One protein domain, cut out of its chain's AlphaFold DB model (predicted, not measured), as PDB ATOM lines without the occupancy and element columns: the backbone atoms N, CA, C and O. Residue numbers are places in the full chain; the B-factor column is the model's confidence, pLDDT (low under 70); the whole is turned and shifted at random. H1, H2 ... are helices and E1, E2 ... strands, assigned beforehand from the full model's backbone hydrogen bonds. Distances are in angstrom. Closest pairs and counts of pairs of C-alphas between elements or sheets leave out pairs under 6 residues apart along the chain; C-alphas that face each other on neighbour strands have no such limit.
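This is residues 25 to 150 of the 218 residues of the protein "Hypothetical protein" of Dunaliella tertiolecta (UniProt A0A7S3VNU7). A small sheet of three strands has helices over both faces: H6 runs along one face, while H4 and H5 lie side by side over the other. H1 and H2 pack on H4, and the link of residues 78 to 95 reaches far from the body at Gly 83. The printed part has 126 residues, with six named helices and three named strands that follow each other along the chain as H1 H2 H3 H4 E1 H5 E2 E3 H6; the antiparallel sheet has the order E1 E3 E2. The class is mixed, helices and strands; the whole is compact, with a radius of gyration of the C-alphas of 14.7 A and spans of 44 by 33 by 29 A.

Begin at the inner strand E3, residues 121 to 128, between the edge strands E1, residues 70 to 77, and E2, residues 109 to 115. Beside E1, N 73 and O 124 are 2.9 A apart, within hydrogen-bond range; beside E2, N 112 and O 125 are 2.9 A apart, within range too. E2 and E3 form a hairpin. H6, residues 133 to 142, is on one face at a height over the sheet of 7.8 A, along the strands; its C-alpha 141 comes 4.1 A from C-alpha 114, the closest pair with E2. On the opposite face, H4, residues 55 to 65, lies over E1, and H5, residues 96 to 104, over E3 and, only just, with 3 C-alphas, E2: three layers, helices on both faces of a sheet. H4 and H5 touch at a shallow tilt of 26 degrees, the same way, closest at C-alphas 57 and 96, 5.0 A. E1, H5 and E2 make a split strand-helix-strand unit, two strands running the same way with E3 between them; its crossover is right-handed. H4 is the hub: it touches H1, residues 25 to 31, closest at C-alphas 58 and 29, 6.1 A, and H2, residues 33 to 36, closest at C-alphas 59 and 36, 5.0 A. H3, residues 49 to 53, and H4 meet only through their link. Every O i to N i+4 pair is within hydrogen-bond range in H1, H3, H4, H5 and H6; H2 is too short for such a pair.

Find C-alpha 25 at (-16.259, 76.392, 79.959), where H1 begins. H4 is 15.3 A long, H5 12.0 A and H6 14.3 A. E1 begins at C-alpha 70, (-32.720, 66.498, 78.831), and runs 20.4 A; E2 runs 19.5 A and E3 23.1 A. H6 ends at C-alpha 142, (-38.726, 52.700, 83.840).

The two C-alphas farthest apart are those of Gly 83 and Lys 130, 43.9 A. The printed part has no cut; the links H2 to H3 and E1 to H5 are long. Look for pLDDT under 70 at residues 80 to 86 and 147 to 150.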
ATOM      1  N   PHE A  25     -15.609  77.534  80.589       96.38
ATOM      2  CA  PHE A  25     -16.259  76.392  79.959       96.38
ATOM      3  C   PHE A  25     -17.757  76.635  79.723       96.38
ATOM      4  O   PHE A  25     -18.284  76.290  78.670       96.38
ATOM      5  N   LYS A  26     -18.444  77.290  80.662       97.25
ATOM      6  CA  LYS A  26     -19.841  77.700  80.491       97.25
ATOM      7  C   LYS A  26     -20.021  78.649  79.307       97.25
ATOM      8  O   LYS A  26     -20.888  78.401  78.476       97.25
ATOM      9  N   GLU A  27     -19.187  79.679  79.204       95.88
ATOM     10  CA  GLU A  27     -19.208  80.625  78.080       95.88
ATOM     11  C   GLU A  27     -18.961  79.916  76.740       95.88
ATOM     12  O   GLU A  27     -19.646  80.190  75.755       95.88
ATOM     13  N   GLN A  28     -18.046  78.942  76.711       95.69
ATOM     14  CA  GLN A  28     -17.802  78.111  75.532       95.69
ATOM     15  C   GLN A  28     -19.046  77.309  75.121       95.69
ATOM     16  O   GLN A  28     -19.389  77.268  73.938       95.69
ATOM     17  N   VAL A  29     -19.724  76.673  76.082       97.00
ATOM     18  CA  VAL A  29     -20.936  75.889  75.813       97.00
ATOM     19  C   VAL A  29     -22.070  76.780  75.311       97.00
ATOM     20  O   VAL A  29     -22.761  76.400  74.371       97.00
ATOM     21  N   GLU A  30     -22.250  77.968  75.887       95.00
ATOM     22  CA  GLU A  30     -23.269  78.928  75.443       95.00
ATOM     23  C   GLU A  30     -22.977  79.467  74.033       95.00
ATOM     24  O   GLU A  30     -23.892  79.613  73.221       95.00
ATOM     25  N   ALA A  31     -21.705  79.707  73.701       95.44
ATOM     26  CA  ALA A  31     -21.305  80.172  72.376       95.44
ATOM     27  C   ALA A  31     -21.419  79.084  71.292       95.44
ATOM     28  O   ALA A  31     -21.747  79.387  70.144       95.44
ATOM     29  N   GLN A  32     -21.123  77.821  71.624       93.81
ATOM     30  CA  GLN A  32     -21.054  76.712  70.662       93.81
ATOM     31  C   GLN A  32     -21.696  75.422  71.207       93.81
ATOM     32  O   GLN A  32     -21.036  74.387  71.306       93.81
ATOM     33  N   PRO A  33     -23.010  75.412  71.498       95.06
ATOM     34  CA  PRO A  33     -23.654  74.302  72.210       95.06
ATOM     35  C   PRO A  33     -23.699  72.991  71.417       95.06
ATOM     36  O   PRO A  33     -23.981  71.930  71.973       95.06
ATOM     37  N   GLN A  34     -23.437  73.048  70.109       92.44
ATOM     38  CA  GLN A  34     -23.666  71.947  69.178       92.44
ATOM     39  C   GLN A  34     -22.850  70.695  69.510       92.44
ATOM     40  O   GLN A  34     -23.389  69.592  69.410       92.44
ATOM     41  N   ALA A  35     -21.619  70.867  70.005       90.56
ATOM     42  CA  ALA A  35     -20.755  69.763  70.429       90.56
ATOM     43  C   ALA A  35     -21.371  68.908  71.555       90.56
ATOM     44  O   ALA A  35     -21.033  67.737  71.699       90.56
ATOM     45  N   TRP A  36     -22.314  69.469  72.320       94.75
ATOM     46  CA  TRP A  36     -23.002  68.802  73.428       94.75
ATOM     47  C   TRP A  36     -24.497  68.582  73.177       94.75
ATOM     48  O   TRP A  36     -25.204  68.118  74.071       94.75
ATOM     49  N   CYS A  37     -25.004  68.928  71.990       94.62
ATOM     50  CA  CYS A  37     -26.429  68.815  71.661       94.62
ATOM     51  C   CYS A  37     -26.712  67.885  70.485       94.62
ATOM     52  O   CYS A  37     -27.776  67.286  70.461       94.62
ATOM     53  N   LYS A  38     -25.802  67.753  69.515       92.75
ATOM     54  CA  LYS A  38     -26.087  67.038  68.260       92.75
ATOM     55  C   LYS A  38     -25.717  65.555  68.266       92.75
ATOM     56  O   LYS A  38     -26.130  64.836  67.362       92.75
ATOM     57  N   GLY A  39     -24.943  65.095  69.247       88.94
ATOM     58  CA  GLY A  39     -24.256  63.804  69.161       88.94
ATOM     59  C   GLY A  39     -23.079  63.846  68.174       88.94
ATOM     60  O   GLY A  39     -22.841  64.869  67.539       88.94
ATOM     61  N   THR A  40     -22.335  62.744  68.069       87.88
ATOM     62  CA  THR A  40     -21.141  62.633  67.213       87.88
ATOM     63  C   THR A  40     -21.524  62.212  65.795       87.88
ATOM     64  O   THR A  40     -22.130  61.157  65.601       87.88
ATOM     65  N   GLY A  41     -21.174  63.034  64.811       87.62
ATOM     66  CA  GLY A  41     -21.363  62.755  63.394       87.62
ATOM     67  C   GLY A  41     -20.245  61.911  62.767       87.62
ATOM     68  O   GLY A  41     -19.213  61.667  63.388       87.62
ATOM     69  N   PRO A  42     -20.422  61.480  61.504       86.06
ATOM     70  CA  PRO A  42     -19.476  60.607  60.795       86.06
ATOM     71  C   PRO A  42     -18.083  61.205  60.580       86.06
ATOM     72  O   PRO A  42     -17.121  60.465  60.395       86.06
ATOM     73  N   SER A  43     -17.985  62.533  60.547       87.94
ATOM     74  CA  SER A  43     -16.730  63.262  60.329       87.94
ATOM     75  C   SER A  43     -16.175  63.883  61.608       87.94
ATOM     76  O   SER A  43     -15.110  64.496  61.566       87.94
ATOM     77  N   ASP A  44     -16.879  63.735  62.731       86.50
ATOM     78  CA  ASP A  44     -16.439  64.303  63.996       86.50
ATOM     79  C   ASP A  44     -15.352  63.411  64.607       86.50
ATOM     80  O   ASP A  44     -15.513  62.186  64.678       86.50
ATOM     81  N   PRO A  45     -14.234  63.986  65.079       85.94
ATOM     82  CA  PRO A  45     -13.245  63.211  65.804       85.94
ATOM     83  C   PRO A  45     -13.854  62.685  67.108       85.94
ATOM     84  O   PRO A  45     -14.589  63.391  67.803       85.94
ATOM     85  N   ALA A  46     -13.500  61.453  67.479       84.06
ATOM     86  CA  ALA A  46     -13.868  60.929  68.785       84.06
ATOM     87  C   ALA A  46     -13.278  61.839  69.884       84.06
ATOM     88  O   ALA A  46     -12.081  62.147  69.840       84.06
ATOM     89  N   PRO A  47     -14.077  62.278  70.871       85.56
ATOM     90  CA  PRO A  47     -13.563  63.097  71.956       85.56
ATOM     91  C   PRO A  47     -12.549  62.288  72.773       85.56
ATOM     92  O   PRO A  47     -12.800  61.138  73.134       85.56
ATOM     93  N   THR A  48     -11.404  62.893  73.082       88.50
ATOM     94  CA  THR A  48     -10.330  62.272  73.873       88.50
ATOM     95  C   THR A  48      -9.881  63.188  75.012       88.50
ATOM     96  O   THR A  48     -10.186  64.383  75.030       88.50
ATOM     97  N   GLY A  49      -9.186  62.618  76.003       89.44
ATOM     98  CA  GLY A  49      -8.613  63.364  77.126       89.44
ATOM     99  C   GLY A  49      -9.637  64.243  77.853       89.44
ATOM    100  O   GLY A  49     -10.715  63.782  78.229       89.44
ATOM    101  N   LEU A  50      -9.303  65.525  78.021       89.50
ATOM    102  CA  LEU A  50     -10.165  66.496  78.696       89.50
ATOM    103  C   LEU A  50     -11.510  66.693  77.977       89.50
ATOM    104  O   LEU A  50     -12.532  66.839  78.642       89.50
ATOM    105  N   ALA A  51     -11.537  66.652  76.639       90.00
ATOM    106  CA  ALA A  51     -12.778  66.819  75.881       90.00
ATOM    107  C   ALA A  51     -13.779  65.696  76.192       90.00
ATOM    108  O   ALA A  51     -14.957  65.971  76.397       90.00
ATOM    109  N   TYR A  52     -13.296  64.453  76.307       89.62
ATOM    110  CA  TYR A  52     -14.108  63.309  76.731       89.62
ATOM    111  C   TYR A  52     -14.635  63.479  78.161       89.62
ATOM    112  O   TYR A  52     -15.820  63.291  78.423       89.62
ATOM    113  N   GLN A  53     -13.765  63.892  79.087       91.38
ATOM    114  CA  GLN A  53     -14.137  64.086  80.491       91.38
ATOM    115  C   GLN A  53     -15.162  65.216  80.679       91.38
ATOM    116  O   GLN A  53     -15.996  65.146  81.577       91.38
ATOM    117  N   LEU A  54     -15.147  66.241  79.825       94.00
ATOM    118  CA  LEU A  54     -16.064  67.381  79.900       94.00
ATOM    119  C   LEU A  54     -17.416  67.161  79.207       94.00
ATOM    120  O   LEU A  54     -18.273  68.040  79.310       94.00
ATOM    121  N   LEU A  55     -17.650  66.028  78.531       93.06
ATOM    122  CA  LEU A  55     -18.887  65.795  77.771       93.06
ATOM    123  C   LEU A  55     -20.139  66.002  78.630       93.06
ATOM    124  O   LEU A  55     -20.916  66.910  78.348       93.06
ATOM    125  N   ASN A  56     -20.306  65.240  79.716       94.38
ATOM    126  CA  ASN A  56     -21.496  65.358  80.568       94.38
ATOM    127  C   ASN A  56     -21.638  66.749  81.199       94.38
ATOM    128  O   ASN A  56     -22.755  67.244  81.335       94.38
ATOM    129  N   ALA A  57     -20.531  67.401  81.568       96.75
ATOM    130  CA  ALA A  57     -20.574  68.761  82.096       96.75
ATOM    131  C   ALA A  57     -21.101  69.754  81.046       96.75
ATOM    132  O   ALA A  57     -21.950  70.589  81.360       96.75
ATOM    133  N   GLY A  58     -20.654  69.637  79.794       97.19
ATOM    134  CA  GLY A  58     -21.150  70.469  78.701       97.19
ATOM    135  C   GLY A  58     -22.607  70.175  78.347       97.19
ATOM    136  O   GLY A  58     -23.377  71.106  78.133       97.19
ATOM    137  N   GLU A  59     -23.040  68.910  78.393       97.19
ATOM    138  CA  GLU A  59     -24.455  68.555  78.217       97.19
ATOM    139  C   GLU A  59     -25.340  69.186  79.307       97.19
ATOM    140  O   GLU A  59     -26.403  69.734  79.007       97.19
ATOM    141  N   LEU A  60     -24.891  69.168  80.568       97.75
ATOM    142  CA  LEU A  60     -25.582  69.805  81.694       97.75
ATOM    143  C   LEU A  60     -25.667  71.330  81.541       97.75
ATOM    144  O   LEU A  60     -26.714  71.923  81.806       97.75
ATOM    145  N   LEU A  61     -24.594  71.972  81.083       97.94
ATOM    146  CA  LEU A  61     -24.585  73.409  80.802       97.94
ATOM    147  C   LEU A  61     -25.502  73.759  79.620       97.94
ATOM    148  O   LEU A  61     -26.276  74.712  79.708       97.94
ATOM    149  N   ALA A  62     -25.499  72.949  78.559       98.00
ATOM    150  CA  ALA A  62     -26.395  73.111  77.418       98.00
ATOM    151  C   ALA A  62     -27.871  72.939  77.813       98.00
ATOM    152  O   ALA A  62     -28.735  73.661  77.307       98.00
ATOM    153  N   LEU A  63     -28.173  72.029  78.751       97.62
ATOM    154  CA  LEU A  63     -29.498  71.923  79.362       97.62
ATOM    155  C   LEU A  63     -29.863  73.234  80.065       97.62
ATOM    156  O   LEU A  63     -30.887  73.816  79.724       97.62
ATOM    157  N   CYS A  64     -29.023  73.732  80.978       95.88
ATOM    158  CA  CYS A  64     -29.255  74.989  81.706       95.88
ATOM    159  C   CYS A  64     -29.527  76.189  80.791       95.88
ATOM    160  O   CYS A  64     -30.407  77.004  81.084       95.88
ATOM    161  N   ALA A  65     -28.777  76.288  79.694       95.75
ATOM    162  CA  ALA A  65     -28.912  77.346  78.699       95.75
ATOM    163  C   ALA A  65     -30.167  77.191  77.816       95.75
ATOM    164  O   ALA A  65     -30.545  78.119  77.105       95.75
ATOM    165  N   GLY A  66     -30.868  76.056  77.886       96.06
ATOM    166  CA  GLY A  66     -32.066  75.794  77.092       96.06
ATOM    167  C   GLY A  66     -31.780  75.218  75.704       96.06
ATOM    168  O   GLY A  66     -32.705  75.097  74.907       96.06
ATOM    169  N   HIS A  67     -30.535  74.837  75.403       97.00
ATOM    170  CA  HIS A  67     -30.135  74.283  74.103       97.00
ATOM    171  C   HIS A  67     -30.486  72.804  73.923       97.00
ATOM    172  O   HIS A  67     -30.534  72.324  72.797       97.00
ATOM    173  N   ARG A  68     -30.777  72.091  75.015       96.44
ATOM    174  CA  ARG A  68     -31.350  70.739  75.002       96.44
ATOM    175  C   ARG A  68     -32.331  70.571  76.149       96.44
ATOM    176  O   ARG A  68     -32.262  71.302  77.132       96.44
ATOM    177  N   GLY A  69     -33.265  69.633  76.014       97.12
ATOM    178  CA  GLY A  69     -34.347  69.453  76.987       97.12
ATOM    179  C   GLY A  69     -34.093  68.390  78.051       97.12
ATOM    180  O   GLY A  69     -34.772  68.398  79.077       97.12
ATOM    181  N   MET A  70     -33.125  67.492  77.837       96.94
ATOM    182  CA  MET A  70     -32.720  66.498  78.831       96.94
ATOM    183  C   MET A  70     -31.294  65.974  78.620       96.94
ATOM    184  O   MET A  70     -30.748  66.063  77.518       96.94
ATOM    185  N   VAL A  71     -30.717  65.402  79.677       96.38
ATOM    186  CA  VAL A  71     -29.365  64.829  79.759       96.38
ATOM    187  C   VAL A  71     -29.411  63.534  80.571       96.38
ATOM    188  O   VAL A  71     -30.191  63.418  81.519       96.38
ATOM    189  N   MET A  72     -28.553  62.576  80.220       95.00
ATOM    190  CA  MET A  72     -28.323  61.357  80.996       95.00
ATOM    191  C   MET A  72     -26.931  61.413  81.615       95.00
ATOM    192  O   MET A  72     -25.928  61.410  80.905       95.00
ATOM    193  N   VAL A  73     -26.863  61.464  82.943       93.31
ATOM    194  CA  VAL A  73     -25.599  61.493  83.685       93.31
ATOM    195  C   VAL A  73     -25.422  60.167  84.398       93.31
ATOM    196  O   VAL A  73     -26.103  59.887  85.384       93.31
ATOM    197  N   GLN A  74     -24.505  59.342  83.907       90.19
ATOM    198  CA  GLN A  74     -24.176  58.086  84.565       90.19
ATOM    199  C   GLN A  74     -23.404  58.374  85.855       90.19
ATOM    200  O   GLN A  74     -22.286  58.881  85.833       90.19
ATOM    201  N   LEU A  75     -24.029  58.088  86.993       90.44
ATOM    202  CA  LEU A  75     -23.469  58.352  88.315       90.44
ATOM    203  C   LEU A  75     -22.576  57.210  88.790       90.44
ATOM    204  O   LEU A  75     -21.587  57.446  89.478       90.44
ATOM    205  N   TYR A  76     -22.931  55.980  88.425       88.69
ATOM    206  CA  TYR A  76     -22.207  54.792  88.843       88.69
ATOM    207  C   TYR A  76     -22.196  53.732  87.749       88.69
ATOM    208  O   TYR A  76     -23.222  53.459  87.118       88.69
ATOM    209  N   VAL A  77     -21.031  53.117  87.584       86.31
ATOM    210  CA  VAL A  77     -20.768  51.992  86.694       86.31
ATOM    211  C   VAL A  77     -20.308  50.815  87.546       86.31
ATOM    212  O   VAL A  77     -19.188  50.819  88.061       86.31
ATOM    213  N   GLY A  78     -21.182  49.822  87.703       79.19
ATOM    214  CA  GLY A  78     -20.955  48.631  88.524       79.19
ATOM    215  C   GLY A  78     -20.478  47.399  87.749       79.19
ATOM    216  O   GLY A  78     -20.221  46.358  88.352       79.19
ATOM    217  N   TRP A  79     -20.348  47.483  86.420       74.50
ATOM    218  CA  TRP A  79     -19.742  46.428  85.598       74.50
ATOM    219  C   TRP A  79     -18.227  46.628  85.429       74.50
ATOM    220  O   TRP A  79     -17.703  47.717  85.638       74.50
ATOM    221  N   GLY A  80     -17.505  45.566  85.053       63.53
ATOM    222  CA  GLY A  80     -16.049  45.604  84.819       63.53
ATOM    223  C   GLY A  80     -15.169  45.137  85.989       63.53
ATOM    224  O   GLY A  80     -13.951  45.182  85.885       63.53
ATOM    225  N   GLY A  81     -15.765  44.646  87.083       53.09
ATOM    226  CA  GLY A  81     -15.055  44.301  88.327       53.09
ATOM    227  C   GLY A  81     -14.636  42.837  88.533       53.09
ATOM    228  O   GLY A  81     -14.166  42.506  89.619       53.09
ATOM    229  N   LYS A  82     -14.785  41.927  87.558       46.56
ATOM    230  CA  LYS A  82     -14.234  40.562  87.699       46.56
ATOM    231  C   LYS A  82     -12.857  40.476  87.040       46.56
ATOM    232  O   LYS A  82     -12.761  40.220  85.847       46.56
ATOM    233  N   GLY A  83     -11.810  40.692  87.839       60.41
ATOM    234  CA  GLY A  83     -10.408  40.484  87.445       60.41
ATOM    235  C   GLY A  83      -9.703  41.679  86.791       60.41
ATOM    236  O   GLY A  83      -8.575  41.519  86.336       60.41
ATOM    237  N   GLY A  84     -10.329  42.861  86.756       63.75
ATOM    238  CA  GLY A  84      -9.750  44.100  86.223       63.75
ATOM    239  C   GLY A  84      -9.956  45.297  87.154       63.75
ATOM    240  O   GLY A  84     -10.707  45.216  88.128       63.75
ATOM    241  N   ALA A  85      -9.276  46.410  86.860       65.88
ATOM    242  CA  ALA A  85      -9.516  47.673  87.551       65.88
ATOM    243  C   ALA A  85     -10.953  48.159  87.270       65.88
ATOM    244  O   ALA A  85     -11.407  48.060  86.127       65.88
ATOM    245  N   PRO A  86     -11.674  48.682  88.279       67.88
ATOM    246  CA  PRO A  86     -13.012  49.221  88.070       67.88
ATOM    247  C   PRO A  86     -12.964  50.367  87.049       67.88
ATOM    248  O   PRO A  86     -11.991  51.131  87.033       67.88
ATOM    249  N   PRO A  87     -13.995  50.520  86.201       75.94
ATOM    250  CA  PRO A  87     -14.018  51.605  85.235       75.94
ATOM    251  C   PRO A  87     -14.032  52.965  85.954       75.94
ATOM    252  O   PRO A  87     -14.599  53.078  87.052       75.94
ATOM    253  N   PRO A  88     -13.448  54.012  85.342       81.00
ATOM    254  CA  PRO A  88     -13.582  55.376  85.833       81.00
ATOM    255  C   PRO A  88     -15.058  55.733  86.013       81.00
ATOM    256  O   PRO A  88     -15.876  55.492  85.127       81.00
ATOM    257  N   GLN A  89     -15.404  56.297  87.168       86.75
ATOM    258  CA  GLN A  89     -16.788  56.645  87.475       86.75
ATOM    259  C   GLN A  89     -17.097  58.039  86.907       86.75
ATOM    260  O   GLN A  89     -16.451  59.004  87.332       86.75
ATOM    261  N   PRO A  90     -18.073  58.193  85.990       86.38
ATOM    262  CA  PRO A  90     -18.292  59.469  85.304       86.38
ATOM    263  C   PRO A  90     -18.728  60.609  86.232       86.38
ATOM    264  O   PRO A  90     -18.506  61.775  85.915       86.38
ATOM    265  N   VAL A  91     -19.277  60.301  87.414       89.88
ATOM    266  CA  VAL A  91     -19.596  61.303  88.446       89.88
ATOM    267  C   VAL A  91     -18.368  62.090  88.923       89.88
ATOM    268  O   VAL A  91     -18.509  63.236  89.348       89.88
ATOM    269  N   PHE A  92     -17.169  61.504  88.827       91.06
ATOM    270  CA  PHE A  92     -15.912  62.155  89.206       91.06
ATOM    271  C   PHE A  92     -15.270  62.953  88.066       91.06
ATOM    272  O   PHE A  92     -14.233  63.581  88.280       91.06
ATOM    273  N   ASN A  93     -15.871  62.966  86.873       92.69
ATOM    274  CA  ASN A  93     -15.409  63.844  85.807       92.69
ATOM    275  C   ASN A  93     -15.571  65.324  86.209       92.69
ATOM    276  O   ASN A  93     -16.468  65.663  86.995       92.69
ATOM    277  N   PRO A  94     -14.733  66.231  85.669       94.19
ATOM    278  CA  PRO A  94     -14.738  67.634  86.053       94.19
ATOM    279  C   PRO A  94     -16.132  68.259  85.962       94.19
ATOM    280  O   PRO A  94     -16.841  68.109  84.969       94.19
ATOM    281  N   TYR A  95     -16.511  68.973  87.020       95.62
ATOM    282  CA  TYR A  95     -17.759  69.733  87.159       95.62
ATOM    283  C   TYR A  95     -19.071  68.937  87.174       95.62
ATOM    284  O   TYR A  95     -20.087  69.524  87.537       95.62
ATOM    285  N   VAL A  96     -19.083  67.636  86.859       95.69
ATOM    286  CA  VAL A  96     -20.323  66.845  86.755       95.69
ATOM    287  C   VAL A  96     -21.121  66.869  88.057       95.69
ATOM    288  O   VAL A  96     -22.283  67.273  88.045       95.69
ATOM    289  N   ALA A  97     -20.506  66.505  89.187       94.25
ATOM    290  CA  ALA A  97     -21.189  66.498  90.483       94.25
ATOM    291  C   ALA A  97     -21.694  67.896  90.882       94.25
ATOM    292  O   ALA A  97     -22.856  68.058  91.256       94.25
ATOM    293  N   THR A  98     -20.844  68.919  90.743       95.06
ATOM    294  CA  THR A  98     -21.191  70.312  91.059       95.06
ATOM    295  C   THR A  98     -22.385  70.797  90.237       95.06
ATOM    296  O   THR A  98     -23.340  71.332  90.798       95.06
ATOM    297  N   LEU A  99     -22.363  70.581  88.920       97.25
ATOM    298  CA  LEU A  99     -23.436  70.995  88.019       97.25
ATOM    299  C   LEU A  99     -24.718  70.197  88.262       97.25
ATOM    300  O   LEU A  99     -25.793  70.788  88.305       97.25
ATOM    301  N   ALA A 100     -24.627  68.884  88.480       95.50
ATOM    302  CA  ALA A 100     -25.791  68.051  88.772       95.50
ATOM    303  C   ALA A 100     -26.514  68.510  90.050       95.50
ATOM    304  O   ALA A 100     -27.736  68.645  90.036       95.50
ATOM    305  N   ILE A 101     -25.774  68.823  91.123       94.62
ATOM    306  CA  ILE A 101     -26.341  69.357  92.375       94.62
ATOM    307  C   ILE A 101     -27.019  70.710  92.131       94.62
ATOM    308  O   ILE A 101     -28.155  70.919  92.557       94.62
ATOM    309  N   GLN A 102     -26.352  71.621  91.417       95.44
ATOM    310  CA  GLN A 102     -26.912  72.939  91.102       95.44
ATOM    311  C   GLN A 102     -28.193  72.836  90.269       95.44
ATOM    312  O   GLN A 102     -29.156  73.556  90.523       95.44
ATOM    313  N   ILE A 103     -28.223  71.931  89.291       95.75
ATOM    314  CA  ILE A 103     -29.385  71.726  88.425       95.75
ATOM    315  C   ILE A 103     -30.530  71.070  89.186       95.75
ATOM    316  O   ILE A 103     -31.673  71.477  89.001       95.75
ATOM    317  N   ALA A 104     -30.243  70.102  90.057       92.75
ATOM    318  CA  ALA A 104     -31.248  69.449  90.890       92.75
ATOM    319  C   ALA A 104     -31.936  70.418  91.869       92.75
ATOM    320  O   ALA A 104     -33.067  70.175  92.278       92.75
ATOM    321  N   ALA A 105     -31.278  71.525  92.231       95.31
ATOM    322  CA  ALA A 105     -31.849  72.564  93.085       95.31
ATOM    323  C   ALA A 105     -32.790  73.539  92.345       95.31
ATOM    324  O   ALA A 105     -33.432  74.380  92.982       95.31
ATOM    325  N   ARG A 106     -32.874  73.476  91.009       94.75
ATOM    326  CA  ARG A 106     -33.762  74.347  90.229       94.75
ATOM    327  C   ARG A 106     -35.207  73.849  90.284       94.75
ATOM    328  O   ARG A 106     -35.471  72.658  90.357       94.75
ATOM    329  N   LYS A 107     -36.162  74.781  90.198       94.62
ATOM    330  CA  LYS A 107     -37.607  74.471  90.198       94.62
ATOM    331  C   LYS A 107     -38.168  74.120  88.821       94.62
ATOM    332  O   LYS A 107     -39.307  73.688  88.724       94.62
ATOM    333  N   ASP A 108     -37.411  74.389  87.765       95.62
ATOM    334  CA  ASP A 108     -37.817  74.208  86.370       95.62
ATOM    335  C   ASP A 108     -37.160  72.983  85.715       95.62
ATOM    336  O   ASP A 108     -37.267  72.795  84.500       95.62
ATOM    337  N   THR A 109     -36.513  72.138  86.518       97.06
ATOM    338  CA  THR A 109     -35.910  70.868  86.121       97.06
ATOM    339  C   THR A 109     -36.447  69.730  86.983       97.06
ATOM    340  O   THR A 109     -36.869  69.913  88.123       97.06
ATOM    341  N   ALA A 110     -36.449  68.530  86.415       97.00
ATOM    342  CA  ALA A 110     -36.818  67.298  87.081       97.00
ATOM    343  C   ALA A 110     -35.650  66.315  86.999       97.00
ATOM    344  O   ALA A 110     -35.001  66.193  85.959       97.00
ATOM    345  N   VAL A 111     -35.417  65.588  88.090       97.31
ATOM    346  CA  VAL A 111     -34.426  64.513  88.155       97.31
ATOM    347  C   VAL A 111     -35.156  63.200  88.397       97.31
ATOM    348  O   VAL A 111     -35.916  63.076  89.355       97.31
ATOM    349  N   THR A 112     -34.933  62.219  87.528       97.00
ATOM    350  CA  THR A 112     -35.441  60.851  87.691       97.00
ATOM    351  C   THR A 112     -34.266  59.882  87.676       97.00
ATOM    352  O   THR A 112     -33.384  60.004  86.831       97.00
ATOM    353  N   MET A 113     -34.231  58.927  88.602       95.44
ATOM    354  CA  MET A 113     -33.150  57.940  88.662       95.44
ATOM    355  C   MET A 113     -33.497  56.706  87.830       95.44
ATOM    356  O   MET A 113     -34.568  56.128  87.988       95.44
ATOM    357  N   SER A 114     -32.570  56.312  86.965       93.44
ATOM    358  CA  SER A 114     -32.551  55.048  86.231       93.44
ATOM    359  C   SER A 114     -31.577  54.110  86.941       93.44
ATOM    360  O   SER A 114     -30.385  54.420  87.034       93.44
ATOM    361  N   GLN A 115     -32.068  52.996  87.487       91.19
ATOM    362  CA  GLN A 115     -31.274  52.099  88.328       91.19
ATOM    363  C   GLN A 115     -31.276  50.678  87.775       91.19
ATOM    364  O   GLN A 115     -32.320  50.075  87.547       91.19
ATOM    365  N   ALA A 116     -30.089  50.106  87.614       84.69
ATOM    366  CA  ALA A 116     -29.951  48.721  87.206       84.69
ATOM    367  C   ALA A 116     -30.360  47.775  88.345       84.69
ATOM    368  O   ALA A 116     -29.917  47.976  89.486       84.69
ATOM    369  N   PRO A 117     -31.103  46.690  88.061       80.00
ATOM    370  CA  PRO A 117     -31.262  45.600  89.014       80.00
ATOM    371  C   PRO A 117     -29.898  45.093  89.500       80.00
ATOM    372  O   PRO A 117     -28.924  45.060  88.746       80.00
ATOM    373  N   GLY A 118     -29.811  44.722  90.778       78.81
ATOM    374  CA  GLY A 118     -28.566  44.222  91.371       78.81
ATOM    375  C   GLY A 118     -27.463  45.274  91.552       78.81
ATOM    376  O   GLY A 118     -26.327  44.902  91.824       78.81
ATOM    377  N   GLY A 119     -27.768  46.571  91.404       74.88
ATOM    378  CA  GLY A 119     -26.807  47.650  91.658       74.88
ATOM    379  C   GLY A 119     -25.732  47.800  90.580       74.88
ATOM    380  O   GLY A 119     -24.702  48.414  90.829       74.88
ATOM    381  N   LEU A 120     -25.960  47.256  89.383       82.00
ATOM    382  CA  LEU A 120     -24.972  47.245  88.299       82.00
ATOM    383  C   LEU A 120     -24.727  48.623  87.667       82.00
ATOM    384  O   LEU A 120     -23.722  48.808  86.993       82.00
ATOM    385  N   GLY A 121     -25.594  49.603  87.898       87.38
ATOM    386  CA  GLY A 121     -25.450  50.942  87.347       87.38
ATOM    387  C   GLY A 121     -26.497  51.902  87.890       87.38
ATOM    388  O   GLY A 121     -27.591  51.493  88.290       87.38
ATOM    389  N   LEU A 122     -26.153  53.187  87.892       91.38
ATOM    390  CA  LEU A 122     -27.047  54.273  88.280       91.38
ATOM    391  C   LEU A 122     -26.855  55.445  87.323       91.38
ATOM    392  O   LEU A 122     -25.734  55.919  87.146       91.38
ATOM    393  N   THR A 123     -27.952  55.939  86.762       93.88
ATOM    394  CA  THR A 123     -27.965  57.104  85.875       93.88
ATOM    395  C   THR A 123     -29.021  58.100  86.335       93.88
ATOM    396  O   THR A 123     -30.177  57.739  86.548       93.88
ATOM    397  N   ALA A 124     -28.640  59.368  86.462       95.94
ATOM    398  CA  ALA A 124     -29.568  60.471  86.661       95.94
ATOM    399  C   ALA A 124     -30.074  60.980  85.307       95.94
ATOM    400  O   ALA A 124     -29.295  61.402  84.452       95.94
ATOM    401  N   LEU A 125     -31.390  60.968  85.131       97.12
ATOM    402  CA  LEU A 125     -32.081  61.565  83.997       97.12
ATOM    403  C   LEU A 125     -32.537  62.955  84.410       97.12
ATOM    404  O   LEU A 125     -33.468  63.102  85.205       97.12
ATOM    405  N   ILE A 126     -31.846  63.966  83.900       97.88
ATOM    406  CA  ILE A 126     -32.073  65.363  84.259       97.88
ATOM    407  C   ILE A 126     -32.739  66.038  83.066       97.88
ATOM    408  O   ILE A 126     -32.174  66.075  81.975       97.88
ATOM    409  N   ALA A 127     -33.949  66.546  83.258       98.19
ATOM    410  CA  ALA A 127     -34.782  67.096  82.195       98.19
ATOM    411  C   ALA A 127     -35.402  68.431  82.607       98.19
ATOM    412  O   ALA A 127     -35.527  68.722  83.794       98.19
ATOM    413  N   ALA A 128     -35.844  69.229  81.637       97.62
ATOM    414  CA  ALA A 128     -36.764  70.325  81.914       97.62
ATOM    415  C   ALA A 128     -38.053  69.771  82.555       97.62
ATOM    416  O   ALA A 128     -38.586  68.760  82.087       97.62
ATOM    417  N   ASP A 129     -38.591  70.432  83.588       96.69
ATOM    418  CA  ASP A 129     -39.829  70.009  84.266       96.69
ATOM    419  C   ASP A 129     -41.077  70.405  83.461       96.69
ATOM    420  O   ASP A 129     -41.944  71.171  83.879       96.69
ATOM    421  N   LYS A 130     -41.131  69.924  82.221       95.50
ATOM    422  CA  LYS A 130     -42.255  70.060  81.301       95.50
ATOM    423  C   LYS A 130     -42.235  68.938  80.281       95.50
ATOM    424  O   LYS A 130     -41.197  68.354  79.976       95.50
ATOM    425  N   ASP A 131     -43.400  68.650  79.731       96.44
ATOM    426  CA  ASP A 131     -43.500  67.711  78.623       96.44
ATOM    427  C   ASP A 131     -42.902  68.292  77.328       96.44
ATOM    428  O   ASP A 131     -43.017  69.499  77.096       96.44
ATOM    429  N   PRO A 132     -42.329  67.442  76.460       97.69
ATOM    430  CA  PRO A 132     -42.276  65.983  76.606       97.69
ATOM    431  C   PRO A 132     -41.133  65.481  77.502       97.69
ATOM    432  O   PRO A 132     -41.167  64.335  77.940       97.69
ATOM    433  N   TYR A 133     -40.157  66.333  77.824       98.00
ATOM    434  CA  TYR A 133     -38.899  65.945  78.475       98.00
ATOM    435  C   TYR A 133     -39.093  65.240  79.819       98.00
ATOM    436  O   TYR A 133     -38.476  64.207  80.073       98.00
ATOM    437  N   ARG A 134     -40.001  65.744  80.662       97.25
ATOM    438  CA  ARG A 134     -40.331  65.123  81.953       97.25
ATOM    439  C   ARG A 134     -40.885  63.704  81.795       97.25
ATOM    440  O   ARG A 134     -40.523  62.809  82.555       97.25
ATOM    441  N   SER A 135     -41.772  63.500  80.825       98.19
ATOM    442  CA  SER A 135     -42.390  62.198  80.555       98.19
ATOM    443  C   SER A 135     -41.387  61.224  79.931       98.19
ATOM    444  O   SER A 135     -41.324  60.067  80.340       98.19
ATOM    445  N   TRP A 136     -40.522  61.707  79.038       98.06
ATOM    446  CA  TRP A 136     -39.404  60.932  78.493       98.06
ATOM    447  C   TRP A 136     -38.414  60.491  79.575       98.06
ATOM    448  O   TRP A 136     -38.050  59.321  79.615       98.06
ATOM    449  N   ALA A 137     -38.041  61.372  80.509       97.75
ATOM    450  CA  ALA A 137     -37.174  61.007  81.632       97.75
ATOM    451  C   ALA A 137     -37.786  59.889  82.495       97.75
ATOM    452  O   ALA A 137     -37.102  58.933  82.847       97.75
ATOM    453  N   LYS A 138     -39.091  59.951  82.787       97.69
ATOM    454  CA  LYS A 138     -39.782  58.879  83.524       97.69
ATOM    455  C   LYS A 138     -39.794  57.557  82.763       97.69
ATOM    456  O   LYS A 138     -39.537  56.516  83.361       97.69
ATOM    457  N   TYR A 139     -40.066  57.601  81.462       97.06
ATOM    458  CA  TYR A 139     -40.051  56.410  80.617       97.06
ATOM    459  C   TYR A 139     -38.663  55.754  80.593       97.06
ATOM    460  O   TYR A 139     -38.535  54.564  80.870       97.06
ATOM    461  N   LEU A 140     -37.610  56.541  80.343       95.31
ATOM    462  CA  LEU A 140     -36.231  56.051  80.306       95.31
ATOM    463  C   LEU A 140     -35.779  55.454  81.647       95.31
ATOM    464  O   LEU A 140     -35.040  54.469  81.653       95.31
ATOM    465  N   ALA A 141     -36.237  56.010  82.772       94.62
ATOM    466  CA  ALA A 141     -36.004  55.418  84.086       94.62
ATOM    467  C   ALA A 141     -36.706  54.064  84.234       94.62
ATOM    468  O   ALA A 141     -36.091  53.124  84.722       94.62
ATOM    469  N   GLY A 142     -37.955  53.946  83.773       93.06
ATOM    470  CA  GLY A 142     -38.726  52.700  83.840       93.06
ATOM    471  C   GLY A 142     -38.102  51.538  83.061       93.06
ATOM    472  O   GLY A 142     -38.254  50.387  83.459       93.06
ATOM    473  N   ILE A 143     -37.354  51.832  81.992       91.25
ATOM    474  CA  ILE A 143     -36.596  50.831  81.222       91.25
ATOM    475  C   ILE A 143     -35.126  50.709  81.658       91.25
ATOM    476  O   ILE A 143     -34.352  50.015  81.005       91.25
ATOM    477  N   ASN A 144     -34.710  51.379  82.737       89.44
ATOM    478  CA  ASN A 144     -33.339  51.361  83.261       89.44
ATOM    479  C   ASN A 144     -32.265  51.760  82.221       89.44
ATOM    480  O   ASN A 144     -31.171  51.177  82.168       89.44
ATOM    481  N   ALA A 145     -32.574  52.753  81.375       86.44
ATOM    482  CA  ALA A 145     -31.679  53.241  80.326       86.44
ATOM    483  C   ALA A 145     -30.325  53.699  80.900       86.44
ATOM    484  O   ALA A 145     -30.286  54.413  81.907       86.44
ATOM    485  N   GLN A 146     -29.219  53.280  80.264       78.00
ATOM    486  CA  GLN A 146     -27.830  53.591  80.659       78.00
ATOM    487  C   GLN A 146     -27.448  53.129  82.083       78.00
ATOM    488  O   GLN A 146     -26.400  53.500  82.608       78.00
ATOM    489  N   ALA A 147     -28.279  52.302  82.721       61.75
ATOM    490  CA  ALA A 147     -27.988  51.661  83.999       61.75
ATOM    491  C   ALA A 147     -27.929  50.132  83.844       61.75
ATOM    492  O   ALA A 147     -26.949  49.519  84.253       61.75
ATOM    493  N   ALA A 148     -28.935  49.523  83.208       57.25
ATOM    494  CA  ALA A 148     -28.955  48.094  82.865       57.25
ATOM    495  C   ALA A 148     -29.041  47.850  81.355       57.25
ATOM    496  O   ALA A 148     -28.479  46.882  80.848       57.25
ATOM    497  N   VAL A 149     -29.745  48.722  80.634       57.00
ATOM    498  CA  VAL A 149     -29.857  48.624  79.181       57.00
ATOM    499  C   VAL A 149     -28.650  49.321  78.565       57.00
ATOM    500  O   VAL A 149     -28.611  50.551  78.475       57.00
ATOM    501  N   VAL A 150     -27.671  48.530  78.113       59.59
ATOM    502  CA  VAL A 150     -26.863  48.940  76.961       59.59
ATOM    503  C   VAL A 150     -27.858  48.976  75.812       59.59
ATOM    504  O   VAL A 150     -28.519  47.974  75.538       59.59
TER     505      VAL A 150